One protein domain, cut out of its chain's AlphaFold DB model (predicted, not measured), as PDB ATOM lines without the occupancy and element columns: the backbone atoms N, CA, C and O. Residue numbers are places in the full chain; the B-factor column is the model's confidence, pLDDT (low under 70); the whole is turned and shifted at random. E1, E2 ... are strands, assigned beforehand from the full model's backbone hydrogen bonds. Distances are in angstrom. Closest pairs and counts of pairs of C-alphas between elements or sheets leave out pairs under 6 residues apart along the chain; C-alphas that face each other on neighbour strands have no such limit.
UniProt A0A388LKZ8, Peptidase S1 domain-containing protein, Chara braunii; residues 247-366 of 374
ATOM      1  N   ALA A 247      79.779  -2.471 325.306       72.38
ATOM      2  CA  ALA A 247      79.073  -1.704 326.327       72.38
ATOM      3  C   ALA A 247      78.519  -0.393 325.770       72.38
ATOM      4  O   ALA A 247      77.504   0.104 326.256       72.38
ATOM      5  N   PHE A 248      79.176   0.168 324.752       76.19
ATOM      6  CA  PHE A 248      78.783   1.443 324.181       76.19
ATOM      7  C   PHE A 248      77.723   1.272 323.097       76.19
ATOM      8  O   PHE A 248      78.007   0.857 321.971       76.19
ATOM      9  N   ASN A 249      76.488   1.581 323.471       79.50
ATOM     10  CA  ASN A 249      75.309   1.451 322.634       79.50
ATOM     11  C   ASN A 249      74.786   2.824 322.254       79.50
ATOM     12  O   ASN A 249      74.900   3.775 323.019       79.50
ATOM     13  N   ILE A 250      74.181   2.903 321.077       81.62
ATOM     14  CA  ILE A 250      73.588   4.122 320.549       81.62
ATOM     15  C   ILE A 250      72.117   3.860 320.233       81.62
ATOM     16  O   ILE A 250      71.768   2.832 319.650       81.62
ATOM     17  N   THR A 251      71.260   4.786 320.638       83.31
ATOM     18  CA  THR A 251      69.820   4.757 320.404       83.31
ATOM     19  C   THR A 251      69.442   5.979 319.588       83.31
ATOM     20  O   THR A 251      69.809   7.109 319.916       83.31
ATOM     21  N   LEU A 252      68.715   5.744 318.498       78.69
ATOM     22  CA  LEU A 252      68.099   6.802 317.708       78.69
ATOM     23  C   LEU A 252      66.662   6.970 318.181       78.69
ATOM     24  O   LEU A 252      65.859   6.044 318.061       78.69
ATOM     25  N   HIS A 253      66.340   8.149 318.697       78.25
ATOM     26  CA  HIS A 253      64.974   8.490 319.072       78.25
ATOM     27  C   HIS A 253      64.186   9.014 317.869       78.25
ATOM     28  O   HIS A 253      64.782   9.508 316.903       78.25
ATOM     29  N   PRO A 254      62.841   8.949 317.913       74.12
ATOM     30  CA  PRO A 254      62.005   9.613 316.928       74.12
ATOM     31  C   PRO A 254      62.354  11.096 316.812       74.12
ATOM     32  O   PRO A 254      62.639  11.779 317.795       74.12
ATOM     33  N   CYS A 255      62.310  11.596 315.585       72.00
ATOM     34  CA  CYS A 255      62.644  12.977 315.302       72.00
ATOM     35  C   CYS A 255      61.674  13.963 315.948       72.00
ATOM     36  O   CYS A 255      60.455  13.812 315.838       72.00
ATOM     37  N   VAL A 256      62.220  15.045 316.500       72.75
ATOM     38  CA  VAL A 256      61.424  16.182 316.963       72.75
ATOM     39  C   VAL A 256      61.366  17.214 315.844       72.75
ATOM     40  O   VAL A 256      62.396  17.662 315.343       72.75
ATOM     41  N   ARG A 257      60.153  17.586 315.423       73.88
ATOM     42  CA  ARG A 257      59.937  18.653 314.437       73.88
ATOM     43  C   ARG A 257      59.731  19.975 315.154       73.88
ATOM     44  O   ARG A 257      58.830  20.085 315.986       73.88
ATOM     45  N   THR A 258      60.518  20.986 314.806       68.69
ATOM     46  CA  THR A 258      60.322  22.345 315.310       68.69
ATOM     47  C   THR A 258      59.560  23.167 314.272       68.69
ATOM     48  O   THR A 258      59.856  23.139 313.080       68.69
ATOM     49  N   LYS A 259      58.545  23.908 314.728       68.94
ATOM     50  CA  LYS A 259      57.858  24.926 313.910       68.94
ATOM     51  C   LYS A 259      58.547  26.298 313.979       68.94
ATOM     52  O   LYS A 259      58.094  27.238 313.337       68.94
ATOM     53  N   ALA A 260      59.593  26.423 314.799       66.50
ATOM     54  CA  ALA A 260      60.373  27.647 314.949       66.50
ATOM     55  C   ALA A 260      61.211  27.903 313.688       66.50
ATOM     56  O   ALA A 260      61.637  26.948 313.055       66.50
ATOM     57  N   TYR A 261      61.429  29.169 313.321       54.88
ATOM     58  CA  TYR A 261      62.120  29.549 312.084       54.88
ATOM     59  C   TYR A 261      63.654  29.563 312.266       54.88
ATOM     60  O   TYR A 261      64.125  30.229 313.192       54.88
ATOM     61  N   PRO A 262      64.437  28.892 311.396       61.06
ATOM     62  CA  PRO A 262      63.992  28.087 310.255       61.06
ATOM     63  C   PRO A 262      63.396  26.731 310.694       61.06
ATOM     64  O   PRO A 262      63.970  26.074 311.568       61.06
ATOM     65  N   PRO A 263      62.261  26.298 310.104       64.38
ATOM     66  CA  PRO A 263      61.644  25.016 310.433       64.38
ATOM     67  C   PRO A 263      62.583  23.859 310.086       64.38
ATOM     68  O   PRO A 263      63.222  23.859 309.033       64.38
ATOM     69  N   GLY A 264      62.651  22.854 310.958       69.31
ATOM     70  CA  GLY A 264      63.542  21.717 310.760       69.31
ATOM     71  C   GLY A 264      63.214  20.528 311.649       69.31
ATOM     72  O   GLY A 264      62.489  20.632 312.644       69.31
ATOM     73  N   ALA A 265      63.752  19.372 311.279       72.19
ATOM     74  CA  ALA A 265      63.686  18.175 312.098       72.19
ATOM     75  C   ALA A 265      65.020  17.958 312.820       72.19
ATOM     76  O   ALA A 265      66.087  18.222 312.270       72.19
ATOM     77  N   GLN A 266      64.966  17.479 314.059       74.25
ATOM     78  CA  GLN A 266      66.154  17.160 314.840       74.25
ATOM     79  C   GLN A 266      66.142  15.686 315.228       74.25
ATOM     80  O   GLN A 266      65.202  15.209 315.868       74.25
ATOM     81  N   ALA A 267      67.198  14.974 314.835       74.25
ATOM     82  CA  ALA A 267      67.452  13.620 315.293       74.25
ATOM     83  C   ALA A 267      68.070  13.694 316.690       74.25
ATOM     84  O   ALA A 267      69.161  14.242 316.870       74.25
ATOM     85  N   HIS A 268      67.357  13.154 317.675       79.06
ATOM     86  CA  HIS A 268      67.877  12.991 319.022       79.06
ATOM     87  C   HIS A 268      68.606  11.654 319.099       79.06
ATOM     88  O   HIS A 268      68.019  10.592 318.874       79.06
ATOM     89  N   VAL A 269      69.909  11.728 319.354       82.56
ATOM     90  CA  VAL A 269      70.783  10.563 319.368       82.56
ATOM     91  C   VAL A 269      71.420  10.454 320.730       82.56
ATOM     92  O   VAL A 269      71.999  11.405 321.247       82.56
ATOM     93  N   GLU A 270      71.308   9.266 321.293       86.00
ATOM     94  CA  GLU A 270      71.714   8.999 322.653       86.00
ATOM     95  C   GLU A 270      72.701   7.848 322.677       86.00
ATOM     96  O   GLU A 270      72.515   6.854 321.976       86.00
ATOM     97  N   ALA A 271      73.755   7.978 323.469       83.81
ATOM     98  CA  ALA A 271      74.735   6.932 323.675       83.81
ATOM     99  C   ALA A 271      74.807   6.571 325.154       83.81
ATOM    100  O   ALA A 271      74.817   7.442 326.022       83.81
ATOM    101  N   PHE A 272      74.898   5.277 325.429       81.38
ATOM    102  CA  PHE A 272      74.953   4.728 326.773       81.38
ATOM    103  C   PHE A 272      76.104   3.750 326.892       81.38
ATOM    104  O   PHE A 272      76.302   2.909 326.012       81.38
ATOM    105  N   LEU A 273      76.810   3.806 328.013       76.88
ATOM    106  CA  LEU A 273      77.795   2.806 328.390       76.88
ATOM    107  C   LEU A 273      77.154   1.838 329.392       76.88
ATOM    108  O   LEU A 273      76.940   2.167 330.555       76.88
ATOM    109  N   LYS A 274      76.826   0.634 328.916       77.88
ATOM    110  CA  LYS A 274      76.215  -0.457 329.682       77.88
ATOM    111  C   LYS A 274      77.156  -1.670 329.693       77.88
ATOM    112  O   LYS A 274      77.052  -2.509 328.798       77.88
ATOM    113  N   PRO A 275      78.093  -1.760 330.653       75.25
ATOM    114  CA  PRO A 275      79.031  -2.873 330.739       75.25
ATOM    115  C   PRO A 275      78.307  -4.197 330.968       75.25
ATOM    116  O   PRO A 275      77.213  -4.233 331.531       75.25
ATOM    117  N   SER A 276      78.945  -5.297 330.578       75.31
ATOM    118  CA  SER A 276      78.421  -6.644 330.840       75.31
ATOM    119  C   SER A 276      78.607  -7.103 332.293       75.31
ATOM    120  O   SER A 276      78.000  -8.091 332.694       75.31
ATOM    121  N   SER A 277      79.398  -6.375 333.091       79.44
ATOM    122  CA  SER A 277      79.677  -6.673 334.500       79.44
ATOM    123  C   SER A 277      79.342  -5.491 335.407       79.44
ATOM    124  O   SER A 277      79.760  -4.361 335.149       79.44
ATOM    125  N   SER A 278      78.649  -5.760 336.518       78.62
ATOM    126  CA  SER A 278      78.353  -4.772 337.566       78.62
ATOM    127  C   SER A 278      79.587  -4.346 338.368       78.62
ATOM    128  O   SER A 278      79.514  -3.382 339.125       78.62
ATOM    129  N   LEU A 279      80.714  -5.053 338.220       78.31
ATOM    130  CA  LEU A 279      81.992  -4.678 338.836       78.31
ATOM    131  C   LEU A 279      82.601  -3.432 338.182       78.31
ATOM    132  O   LEU A 279      83.426  -2.751 338.790       78.31
ATOM    133  N   VAL A 280      82.202  -3.122 336.945       74.94
ATOM    134  CA  VAL A 280      82.651  -1.917 336.257       74.94
ATOM    135  C   VAL A 280      81.858  -0.730 336.780       74.94
ATOM    136  O   VAL A 280      80.710  -0.509 336.394       74.94
ATOM    137  N   ASN A 281      82.488   0.066 337.642       72.25
ATOM    138  CA  ASN A 281      81.907   1.328 338.068       72.25
ATOM    139  C   ASN A 281      82.001   2.365 336.937       72.25
ATOM    140  O   ASN A 281      83.029   3.021 336.759       72.25
ATOM    141  N   THR A 282      80.915   2.537 336.185       68.62
ATOM    142  CA  THR A 282      80.844   3.512 335.090       68.62
ATOM    143  C   THR A 282      80.948   4.953 335.575       68.62
ATOM    144  O   THR A 282      81.445   5.790 334.830       68.62
ATOM    145  N   SER A 283      80.588   5.248 336.832       64.31
ATOM    146  CA  SER A 283      80.750   6.591 337.406       64.31
ATOM    147  C   SER A 283      82.216   6.965 337.641       64.31
ATOM    148  O   SER A 283      82.524   8.133 337.854       64.31
ATOM    149  N   ALA A 284      83.121   5.982 337.641       62.22
ATOM    150  CA  ALA A 284      84.559   6.208 337.734       62.22
ATOM    151  C   ALA A 284      85.213   6.420 336.354       62.22
ATOM    152  O   ALA A 284      86.367   6.846 336.282       62.22
ATOM    153  N   LEU A 285      84.501   6.144 335.254       69.88
ATOM    154  CA  LEU A 285      85.012   6.346 333.899       69.88
ATOM    155  C   LEU A 285      84.846   7.814 333.492       69.88
ATOM    156  O   LEU A 285      83.802   8.225 332.998       69.88
ATOM    157  N   SER A 286      85.898   8.614 333.671       77.94
ATOM    158  CA  SER A 286      85.932   9.993 333.163       77.94
ATOM    159  C   SER A 286      86.413  10.042 331.708       77.94
ATOM    160  O   SER A 286      87.438   9.438 331.374       77.94
ATOM    161  N   GLY A 287      85.723  10.790 330.845       83.38
ATOM    162  CA  GLY A 287      86.089  10.916 329.433       83.38
ATOM    163  C   GLY A 287      85.160  11.828 328.636       83.38
ATOM    164  O   GLY A 287      84.271  12.462 329.193       83.38
ATOM    165  N   ASN A 288      85.390  11.887 327.328       87.62
ATOM    166  CA  ASN A 288      84.563  12.623 326.376       87.62
ATOM    167  C   ASN A 288      83.885  11.657 325.406       87.62
ATOM    168  O   ASN A 288      84.503  10.697 324.942       87.62
ATOM    169  N   THR A 289      82.646  11.972 325.039       89.38
ATOM    170  CA  THR A 289      81.887  11.239 324.024       89.38
ATOM    171  C   THR A 289      81.749  12.073 322.755       89.38
ATOM    172  O   THR A 289      81.448  13.265 322.809       89.38
ATOM    173  N   TYR A 290      81.930  11.430 321.606       90.88
ATOM    174  CA  TYR A 290      81.816  12.015 320.276       90.88
ATOM    175  C   TYR A 290      80.763  11.255 319.473       90.88
ATOM    176  O   TYR A 290      80.883  10.049 319.276       90.88
ATOM    177  N   PHE A 291      79.751  11.959 318.985       90.69
ATOM    178  CA  PHE A 291      78.738  11.426 318.085       90.69
ATOM    179  C   PHE A 291      79.157  11.654 316.634       90.69
ATOM    180  O   PHE A 291      79.600  12.742 316.259       90.69
ATOM    181  N   LEU A 292      79.019  10.611 315.821       89.81
ATOM    182  CA  LEU A 292      79.477  10.541 314.440       89.81
ATOM    183  C   LEU A 292      78.314  10.269 313.484       89.81
ATOM    184  O   LEU A 292      77.529   9.354 313.728       89.81
ATOM    185  N   GLN A 293      78.229  11.019 312.389       88.94
ATOM    186  CA  GLN A 293      77.249  10.819 311.317       88.94
ATOM    187  C   GLN A 293      77.983  10.662 309.988       88.94
ATOM    188  O   GLN A 293      78.840  11.480 309.651       88.94
ATOM    189  N   GLY A 294      77.644   9.626 309.228       86.88
ATOM    190  CA  GLY A 294      78.224   9.370 307.912       86.88
ATOM    191  C   GLY A 294      77.533   8.211 307.201       86.88
ATOM    192  O   GLY A 294      76.443   7.790 307.580       86.88
ATOM    193  N   ASN A 295      78.174   7.655 306.178       84.06
ATOM    194  CA  ASN A 295      77.626   6.508 305.456       84.06
ATOM    195  C   ASN A 295      77.927   5.190 306.181       84.06
ATOM    196  O   ASN A 295      78.995   5.032 306.770       84.06
ATOM    197  N   LYS A 296      77.019   4.212 306.071       78.44
ATOM    198  CA  LYS A 296      77.211   2.872 306.646       78.44
ATOM    199  C   LYS A 296      78.445   2.172 306.066       78.44
ATOM    200  O   LYS A 296      78.612   2.139 304.844       78.44
ATOM    201  N   GLY A 297      79.207   1.511 306.939       70.25
ATOM    202  CA  GLY A 297      80.321   0.628 306.574       70.25
ATOM    203  C   GLY A 297      81.589   1.385 306.187       70.25
ATOM    204  O   GLY A 297      81.537   2.598 306.070       70.25
ATOM    205  N   GLY A 298      82.698   0.660 305.983       64.69
ATOM    206  CA  GLY A 298      84.034   1.192 305.669       64.69
ATOM    207  C   GLY A 298      84.680   1.925 306.850       64.69
ATOM    208  O   GLY A 298      84.063   2.786 307.460       64.69
ATOM    209  N   GLY A 299      85.908   1.561 307.212       75.00
ATOM    210  CA  GLY A 299      86.632   2.207 308.309       75.00
ATOM    211  C   GLY A 299      87.151   3.589 307.905       75.00
ATOM    212  O   GLY A 299      87.942   3.680 306.969       75.00
ATOM    213  N   THR A 300      86.747   4.652 308.606       82.25
ATOM    214  CA  THR A 300      87.350   5.994 308.453       82.25
ATOM    215  C   THR A 300      88.221   6.312 309.657       82.25
ATOM    216  O   THR A 300      87.779   6.161 310.793       82.25
ATOM    217  N   TRP A 301      89.446   6.777 309.425       84.38
ATOM    218  CA  TRP A 301      90.310   7.283 310.490       84.38
ATOM    219  C   TRP A 301      89.921   8.705 310.883       84.38
ATOM    220  O   TRP A 301      89.844   9.588 310.032       84.38
ATOM    221  N   LEU A 302      89.712   8.928 312.179       84.69
ATOM    222  CA  LEU A 302      89.435  10.235 312.771       84.69
ATOM    223  C   LEU A 302      90.360  10.489 313.958       84.69
ATOM    224  O   LEU A 302      90.730   9.557 314.667       84.69
ATOM    225  N   THR A 303      90.661  11.758 314.222       87.38
ATOM    226  CA  THR A 303      91.331  12.174 315.460       87.38
ATOM    227  C   THR A 303      90.301  12.767 316.418       87.38
ATOM    228  O   THR A 303      89.784  13.856 316.177       87.38
ATOM    229  N   LEU A 304      90.003  12.067 317.512       84.94
ATOM    230  CA  LEU A 304      89.012  12.455 318.521       84.94
ATOM    231  C   LEU A 304      89.708  12.627 319.872       84.94
ATOM    232  O   LEU A 304      90.386  11.722 320.334       84.94
ATOM    233  N   GLY A 305      89.624  13.801 320.502       82.88
ATOM    234  CA  GLY A 305      90.296  14.034 321.794       82.88
ATOM    235  C   GLY A 305      91.830  13.887 321.759       82.88
ATOM    236  O   GLY A 305      92.455  13.632 322.789       82.88
ATOM    237  N   GLY A 306      92.446  14.041 320.580       81.88
ATOM    238  CA  GLY A 306      93.886  13.835 320.361       81.88
ATOM    239  C   GLY A 306      94.288  12.377 320.125       81.88
ATOM    240  O   GLY A 306      95.463  12.047 320.244       81.88
ATOM    241  N   VAL A 307      93.321  11.517 319.813       76.94
ATOM    242  CA  VAL A 307      93.491  10.080 319.623       76.94
ATOM    243  C   VAL A 307      93.032   9.674 318.232       76.94
ATOM    244  O   VAL A 307      91.917  10.013 317.842       76.94
ATOM    245  N   GLY A 308      93.847   8.903 317.511       77.62
ATOM    246  CA  GLY A 308      93.431   8.261 316.265       77.62
ATOM    247  C   GLY A 308      92.476   7.096 316.533       77.62
ATOM    248  O   GLY A 308      92.817   6.180 317.276       77.62
ATOM    249  N   VAL A 309      91.293   7.121 315.921       76.88
ATOM    250  CA  VAL A 309      90.266   6.077 316.022       76.88
ATOM    251  C   VAL A 309      89.760   5.734 314.627       76.88
ATOM    252  O   VAL A 309      89.380   6.627 313.869       76.88
ATOM    253  N   MET A 310      89.712   4.445 314.291       77.75
ATOM    254  CA  MET A 310      89.008   3.975 313.099       77.75
ATOM    255  C   MET A 310      87.529   3.753 313.435       77.75
ATOM    256  O   MET A 310      87.200   2.997 314.346       77.75
ATOM    257  N   VAL A 311      86.620   4.413 312.722       80.06
ATOM    258  CA  VAL A 311      85.179   4.401 313.026       80.06
ATOM    259  C   VAL A 311      84.389   3.611 311.978       80.06
ATOM    260  O   VAL A 311      84.808   3.569 310.821       80.06
ATOM    261  N   PRO A 312      83.237   3.001 312.330       78.94
ATOM    262  CA  PRO A 312      82.474   2.118 311.438       78.94
ATOM    263  C   PRO A 312      81.575   2.888 310.445       78.94
ATOM    264  O   PRO A 312      80.407   2.535 310.239       78.94
ATOM    265  N   LEU A 313      82.111   3.968 309.871       83.25
ATOM    266  CA  LEU A 313      81.460   4.885 308.934       83.25
ATOM    267  C   LEU A 313      82.440   5.256 307.817       83.25
ATOM    268  O   LEU A 313      83.607   5.508 308.109       83.25
ATOM    269  N   ARG A 314      81.966   5.383 306.573       85.06
ATOM    270  CA  ARG A 314      82.788   5.725 305.394       85.06
ATOM    271  C   ARG A 314      82.551   7.134 304.880       85.06
ATOM    272  O   ARG A 314      81.445   7.675 304.963       85.06
ATOM    273  N   GLY A 315      83.567   7.649 304.196       85.25
ATOM    274  CA  GLY A 315      83.522   8.927 303.496       85.25
ATOM    275  C   GLY A 315      83.632  10.098 304.466       85.25
ATOM    276  O   GLY A 315      84.344  10.025 305.465       85.25
ATOM    277  N   LYS A 316      82.935  11.198 304.170       88.19
ATOM    278  CA  LYS A 316      82.902  12.356 305.066       88.19
ATOM    279  C   LYS A 316      82.113  12.002 306.331       88.19
ATOM    280  O   LYS A 316      80.909  11.772 306.255       88.19
ATOM    281  N   VAL A 317      82.796  11.989 307.476       89.50
ATOM    282  CA  VAL A 317      82.184  11.767 308.791       89.50
ATOM    283  C   VAL A 317      82.077  13.097 309.531       89.50
ATOM    284  O   VAL A 317      83.080  13.761 309.788       89.50
ATOM    285  N   ASN A 318      80.852  13.489 309.874       90.38
ATOM    286  CA  ASN A 318      80.586  14.659 310.702       90.38
ATOM    287  C   ASN A 318      80.690  14.272 312.180       90.38
ATOM    288  O   ASN A 318      80.164  13.237 312.586       90.38
ATOM    289  N   VAL A 319      81.324  15.124 312.985       91.94
ATOM    290  CA  VAL A 319      81.588  14.875 314.409       91.94
ATOM    291  C   VAL A 319      80.898  15.939 315.259       91.94
ATOM    292  O   VAL A 319      80.965  17.126 314.945       91.94
ATOM    293  N   ARG A 320      80.262  15.524 316.356       90.81
ATOM    294  CA  ARG A 320      79.732  16.408 317.401       90.81
ATOM    295  C   ARG A 320      80.146  15.912 318.778       90.81
ATOM    296  O   ARG A 320      80.173  14.710 319.019       90.81
ATOM    297  N   ALA A 321      80.450  16.833 319.687       89.38
ATOM    298  CA  ALA A 321      80.625  16.479 321.090       89.38
ATOM    299  C   ALA A 321      79.271  16.080 321.699       89.38
ATOM    300  O   ALA A 321      78.238  16.681 321.392       89.38
ATOM    301  N   GLY A 322      79.287  15.050 322.537       84.62
ATOM    302  CA  GLY A 322      78.153  14.658 323.360       84.62
ATOM    303  C   GLY A 322      78.061  15.504 324.620       84.62
ATOM    304  O   GLY A 322      79.078  15.894 325.191       84.62
ATOM    305  N   THR A 323      76.840  15.751 325.079       84.38
ATOM    306  CA  THR A 323      76.575  16.321 326.400       84.38
ATOM    307  C   THR A 323      76.188  15.186 327.336       84.38
ATOM    308  O   THR A 323      75.278  14.420 327.026       84.38
ATOM    309  N   GLU A 324      76.897  15.041 328.453       82.12
ATOM    310  CA  GLU A 324      76.531  14.067 329.481       82.12
ATOM    311  C   GLU A 324      75.239  14.514 330.168       82.12
ATOM    312  O   GLU A 324      75.120  15.663 330.591       82.12
ATOM    313  N   VAL A 325      74.259  13.615 330.228       79.75
ATOM    314  CA  VAL A 325      72.958  13.873 330.864       79.75
ATOM    315  C   VAL A 325      72.965  13.308 332.276       79.75
ATOM    316  O   VAL A 325      72.588  13.984 333.229       79.75
ATOM    317  N   THR A 326      73.419  12.062 332.403       74.94
ATOM    318  CA  THR A 326      73.660  11.367 333.670       74.94
ATOM    319  C   THR A 326      74.868  10.442 333.504       74.94
ATOM    320  O   THR A 326      75.275  10.169 332.375       74.94
ATOM    321  N   ASN A 327      75.453   9.970 334.610       72.06
ATOM    322  CA  ASN A 327      76.673   9.153 334.600       72.06
ATOM    323  C   ASN A 327      76.592   7.985 333.599       72.06
ATOM    324  O   ASN A 327      75.839   7.032 333.811       72.06
ATOM    325  N   GLY A 328      77.407   8.029 332.542       74.19
ATOM    326  CA  GLY A 328      77.451   6.968 331.526       74.19
ATOM    327  C   GLY A 328      76.415   7.092 330.398       74.19
ATOM    328  O   GLY A 328      76.285   6.166 329.592       74.19
ATOM    329  N   GLN A 329      75.690   8.212 330.333       82.75
ATOM    330  CA  GLN A 329      74.673   8.524 329.332       82.75
ATOM    331  C   GLN A 329      74.938   9.900 328.723       82.75
ATOM    332  O   GLN A 329      74.936  10.929 329.403       82.75
ATOM    333  N   TRP A 330      75.112   9.923 327.407       85.19
ATOM    334  CA  TRP A 330      75.371  11.133 326.639       85.19
ATOM    335  C   TRP A 330      74.311  11.314 325.567       85.19
ATOM    336  O   TRP A 330      73.801  10.344 325.013       85.19
ATOM    337  N   THR A 331      74.031  12.563 325.223       85.25
ATOM    338  CA  THR A 331      73.114  12.907 324.140       85.25
ATOM    339  C   THR A 331      73.716  13.939 323.196       85.25
ATOM    340  O   THR A 331      74.595  14.724 323.564       85.25
ATOM    341  N   THR A 332      73.230  13.944 321.959       84.25
ATOM    342  CA  THR A 332      73.392  15.052 321.028       84.25
ATOM    343  C   THR A 332      72.128  15.243 320.192       84.25
ATOM    344  O   THR A 332      71.323  14.328 319.998       84.25
ATOM    345  N   LEU A 333      71.979  16.448 319.647       78.94
ATOM    346  CA  LEU A 333      70.968  16.765 318.644       78.94
ATOM    347  C   LEU A 333      71.654  16.965 317.295       78.94
ATOM    348  O   LEU A 333      72.566  17.795 317.170       78.94
ATOM    349  N   TRP A 334      71.190  16.248 316.272       76.88
ATOM    350  CA  TRP A 334      71.562  16.510 314.886       76.88
ATOM    351  C   TRP A 334      70.447  17.249 314.152       76.88
ATOM    352  O   TRP A 334      69.346  16.710 314.036       76.88
ATOM    353  N   PRO A 335      70.711  18.458 313.630       69.06
ATOM    354  CA  PRO A 335      69.778  19.119 312.735       69.06
ATOM    355  C   PRO A 335      69.674  18.352 311.412       69.06
ATOM    356  O   PRO A 335      70.651  17.764 310.944       69.06
ATOM    357  N   SER A 336      68.487  18.382 310.812       64.44
ATOM    358  CA  SER A 336      68.229  17.923 309.449       64.44
ATOM    359  C   SER A 336      69.121  18.642 308.436       64.44
ATOM    360  O   SER A 336      69.485  19.800 308.646       64.44
ATOM    361  N   GLU A 337      69.411  17.994 307.306       64.12
ATOM    362  CA  GLU A 337      70.046  18.674 306.177       64.12
ATOM    363  C   GLU A 337      69.217  19.877 305.723       64.12
ATOM    364  O   GLU A 337      68.003  19.780 305.546       64.12
ATOM    365  N   GLU A 338      69.901  20.998 305.493       60.66
ATOM    366  CA  GLU A 338      69.305  22.280 305.102       60.66
ATOM    367  C   GLU A 338      68.539  22.188 303.772       60.66
ATOM    368  O   GLU A 338      67.533  22.862 303.578       60.66
ATOM    369  N   GLN A 339      68.966  21.285 302.885       60.19
ATOM    370  CA  GLN A 339      68.302  21.000 301.608       60.19
ATOM    371  C   GLN A 339      67.039  20.137 301.768       60.19
ATOM    372  O   GLN A 339      66.176  20.137 300.891       60.19
ATOM    373  N   PHE A 340      66.907  19.407 302.882       60.19
ATOM    374  CA  PHE A 340      65.817  18.458 303.126       60.19
ATOM    375  C   PHE A 340      65.303  18.510 304.578       60.19
ATOM    376  O   PHE A 340      65.245  17.470 305.251       60.19
ATOM    377  N   PRO A 341      64.861  19.688 305.064       59.12
ATOM    378  CA  PRO A 341      64.521  19.894 306.473       59.12
ATOM    379  C   PRO A 341      63.368  19.002 306.958       59.12
ATOM    380  O   PRO A 341      63.280  18.678 308.140       59.12
ATOM    381  N   GLU A 342      62.508  18.543 306.043       58.50
ATOM    382  CA  GLU A 342      61.357  17.687 306.356       58.50
ATOM    383  C   GLU A 342      61.616  16.177 306.216       58.50
ATOM    384  O   GLU A 342      60.799  15.372 306.673       58.50
ATOM    385  N   ARG A 343      62.728  15.767 305.584       58.97
ATOM    386  CA  ARG A 343      63.018  14.354 305.254       58.97
ATOM    387  C   ARG A 343      64.232  13.778 305.986       58.97
ATOM    388  O   ARG A 343      64.337  12.562 306.126       58.97
ATOM    389  N   ALA A 344      65.161  14.615 306.443       59.53
ATOM    390  CA  ALA A 344      66.534  14.195 306.732       59.53
ATOM    391  C   ALA A 344      66.800  13.636 308.140       59.53
ATOM    392  O   ALA A 344      67.939  13.635 308.593       59.53
ATOM    393  N   CYS A 345      65.792  13.127 308.839       59.09
ATOM    394  CA  CYS A 345      66.005  12.597 310.182       59.09
ATOM    395  C   CYS A 345      67.012  11.447 310.212       59.09
ATOM    396  O   CYS A 345      67.922  11.431 311.040       59.09
ATOM    397  N   THR A 346      66.867  10.485 309.300       58.56
ATOM    398  CA  THR A 346      67.589   9.213 309.421       58.56
ATOM    399  C   THR A 346      67.613   8.366 308.137       58.56
ATOM    400  O   THR A 346      68.151   7.265 308.154       58.56
ATOM    401  N   ALA A 347      67.065   8.853 307.015       56.53
ATOM    402  CA  ALA A 347      66.915   8.054 305.791       56.53
ATOM    403  C   ALA A 347      68.214   7.882 304.974       56.53
ATOM    404  O   ALA A 347      68.277   7.012 304.110       56.53
ATOM    405  N   PHE A 348      69.247   8.688 305.247       66.62
ATOM    406  CA  PHE A 348      70.463   8.744 304.419       66.62
ATOM    407  C   PHE A 348      71.764   8.521 305.191       66.62
ATOM    408  O   PHE A 348      72.807   8.325 304.577       66.62
ATOM    409  N   HIS A 349      71.709   8.514 306.525       76.62
ATOM    410  CA  HIS A 349      72.901   8.518 307.369       76.62
ATOM    411  C   HIS A 349      72.888   7.374 308.377       76.62
ATOM    412  O   HIS A 349      71.847   6.946 308.874       76.62
ATOM    413  N   SER A 350      74.082   6.886 308.680       84.25
ATOM    414  CA  SER A 350      74.376   6.014 309.808       84.25
ATOM    415  C   SER A 350      75.075   6.805 310.897       84.25
ATOM    416  O   SER A 350      75.846   7.730 310.633       84.25
ATOM    417  N   TYR A 351      74.806   6.402 312.127       85.56
ATOM    418  CA  TYR A 351      75.264   7.069 313.323       85.56
ATOM    419  C   TYR A 351      76.104   6.122 314.160       85.56
ATOM    420  O   TYR A 351      75.769   4.949 314.287       85.56
ATOM    421  N   ALA A 352      77.181   6.626 314.739       86.88
ATOM    422  CA  ALA A 352      77.995   5.911 315.711       86.88
ATOM    423  C   ALA A 352      78.395   6.872 316.832       86.88
ATOM    424  O   ALA A 352      78.259   8.089 316.699       86.88
ATOM    425  N   ALA A 353      78.902   6.337 317.930       87.25
ATOM    426  CA  ALA A 353      79.475   7.127 319.001       87.25
ATOM    427  C   ALA A 353      80.851   6.569 319.377       87.25
ATOM    428  O   ALA A 353      81.095   5.368 319.269       87.25
ATOM    429  N   VAL A 354      81.745   7.439 319.839       86.31
ATOM    430  CA  VAL A 354      83.060   7.071 320.373       86.31
ATOM    431  C   VAL A 354      83.252   7.712 321.741       86.31
ATOM    432  O   VAL A 354      83.122   8.925 321.875       86.31
ATOM    433  N   PHE A 355      83.594   6.906 322.738       84.31
ATOM    434  CA  PHE A 355      84.064   7.353 324.043       84.31
ATOM    435  C   PHE A 355      85.595   7.359 324.068       84.31
ATOM    436  O   PHE A 355      86.219   6.388 323.638       84.31
ATOM    437  N   VAL A 356      86.191   8.431 324.594       82.94
ATOM    438  CA  VAL A 356      87.635   8.576 324.827       82.94
ATOM    439  C   VAL A 356      87.859   8.908 326.298       82.94
ATOM    440  O   VAL A 356      87.385   9.940 326.774       82.94
ATOM    441  N   SER A 357      88.590   8.058 327.020       79.62
ATOM    442  CA  SER A 357      88.926   8.300 328.424       79.62
ATOM    443  C   SER A 357      89.824   9.526 328.593       79.62
ATOM    444  O   SER A 357      90.594   9.900 327.705       79.62
ATOM    445  N   LYS A 358      89.756  10.158 329.767       83.38
ATOM    446  CA  LYS A 358      90.528  11.369 330.088       83.38
ATOM    447  C   LYS A 358      92.048  11.172 329.978       83.38
ATOM    448  O   LYS A 358      92.749  12.085 329.552       83.38
ATOM    449  N   ASP A 359      92.544   9.990 330.339       75.69
ATOM    450  CA  ASP A 359      93.957   9.590 330.225       75.69
ATOM    451  C   ASP A 359      94.359   9.137 328.808       75.69
ATOM    452  O   ASP A 359      95.528   8.839 328.556       75.69
ATOM    453  N   LYS A 360      93.394   9.090 327.876       77.19
ATOM    454  CA  LYS A 360      93.554   8.635 326.490       77.19
ATOM    455  C   LYS A 360      94.053   7.192 326.368       77.19
ATOM    456  O   LYS A 360      94.497   6.800 325.299       77.19
ATOM    457  N   GLN A 361      93.985   6.392 327.430       70.62
ATOM    458  CA  GLN A 361      94.401   4.985 327.407       70.62
ATOM    459  C   GLN A 361      93.254   4.045 327.029       70.62
ATOM    460  O   GLN A 361      93.464   2.853 326.806       70.62
ATOM    461  N   PHE A 362      92.019   4.539 326.990       72.81
ATOM    462  CA  PHE A 362      90.842   3.739 326.704       72.81
ATOM    463  C   PHE A 362      89.929   4.450 325.708       72.81
ATOM    464  O   PHE A 362      89.524   5.596 325.905       72.81
ATOM    465  N   VAL A 363      89.595   3.743 324.631       77.00
ATOM    466  CA  VAL A 363      88.626   4.184 323.631       77.00
ATOM    467  C   VAL A 363      87.660   3.064 323.333       77.00
ATOM    468  O   VAL A 363      88.060   1.910 323.203       77.00
ATOM    469  N   GLN A 364      86.391   3.434 323.195       76.94
ATOM    470  CA  GLN A 364      85.329   2.517 322.823       76.94
ATOM    471  C   GLN A 364      84.448   3.158 321.757       76.94
ATOM    472  O   GLN A 364      83.836   4.197 321.992       76.94
ATOM    473  N   ALA A 365      84.343   2.516 320.596       79.56
ATOM    474  CA  ALA A 365      83.353   2.863 319.587       79.56
ATOM    475  C   ALA A 365      82.097   1.991 319.733       79.56
ATOM    476  O   ALA A 365      82.176   0.813 320.103       79.56
ATOM    477  N   SER A 366      80.938   2.571 319.431       78.31
ATOM    478  CA  SER A 366      79.689   1.837 319.253       78.31
ATOM    479  C   SER A 366      79.644   1.192 317.869       78.31
ATOM    480  O   SER A 366      80.330   1.613 316.933       78.31
TER     481      SER A 366
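This is residues 247 to 366 of the 374 residues of the protein "Peptidase S1 domain-containing protein" of Chara braunii (UniProt A0A388LKZ8). Two strongly twisted sheets lie partly face to face as a sandwich, their strands crossed at 56 degrees; one holds E1, E2, E3, E6 and E7, the other E5, E4, E8 and E9. The long hairpin E4 and E5 folds back on itself on the side of E8 away from the first sheet, while E2 and the beginning of E3 reach past the second sheet at one end of the longest axis. The printed part has 120 residues, with no named helix and nine named strands, E1 to E9 in chain order, 73 residues in all: class all strand. The first sheet is branched and its neighbour pairs are antiparallel; the second, in the order E5, E4, E8, E9, is all antiparallel. The whole is compact, with a radius of gyration of the C-alphas of 15.0 A, and elongated, spanning 45 by 29 by 23 A.

E1, residues 248 to 252, is antiparallel to E3, residues 264 to 273, with N 251 and O 270 2.8 A apart. E2, residues 256 to 258, forms a hairpin with E3, N 258 to O 264 being 2.9 A. E1 and E2 lie on one side of E3; on the other side is E7, residues 329 to 335, antiparallel, with N 269 and O 332 3.0 A apart. E6, residues 323 to 326, forms a hairpin with E7, N 325 to O 329 being 2.9 A. In the second sheet E4, residues 287 to 304, and E5, residues 307 to 321, form a hairpin, with N 302 and O 309 2.9 A apart. E4 bends by 168 degrees at residue 300 and E5 by 136 degrees at residue 310. E8, residues 350 to 357, is antiparallel to E4, N 290 to O 354 being 2.8 A, and forms a hairpin with E9, residues 363 to 365, N 355 to O 364 being 2.8 A. Between the sheets, the closest C-alphas of E1 and E8, those of Ile 250 and Ala 352, are 6.8 A apart.

E1 begins at C-alpha 248 (78.783, 1.443, 324.181). From first to last C-alpha, E3 measures 29.5 A, E8 23.7 A and E7 20.3 A; bent E4, 18 residues, measures 11.4 A. E9 ends at C-alpha 365 (83.353, 2.863, 319.587).

The C-alphas farthest apart, those of Tyr 261 and Leu 279, are 47.8 A apart. The printed part has no cut. The links E3 to E4 and E7 to E8 are long. The mean pLDDT of the printed part is 77.0; residues 258 to 264, 282 to 285, 298 and 335 to 348 are under 70.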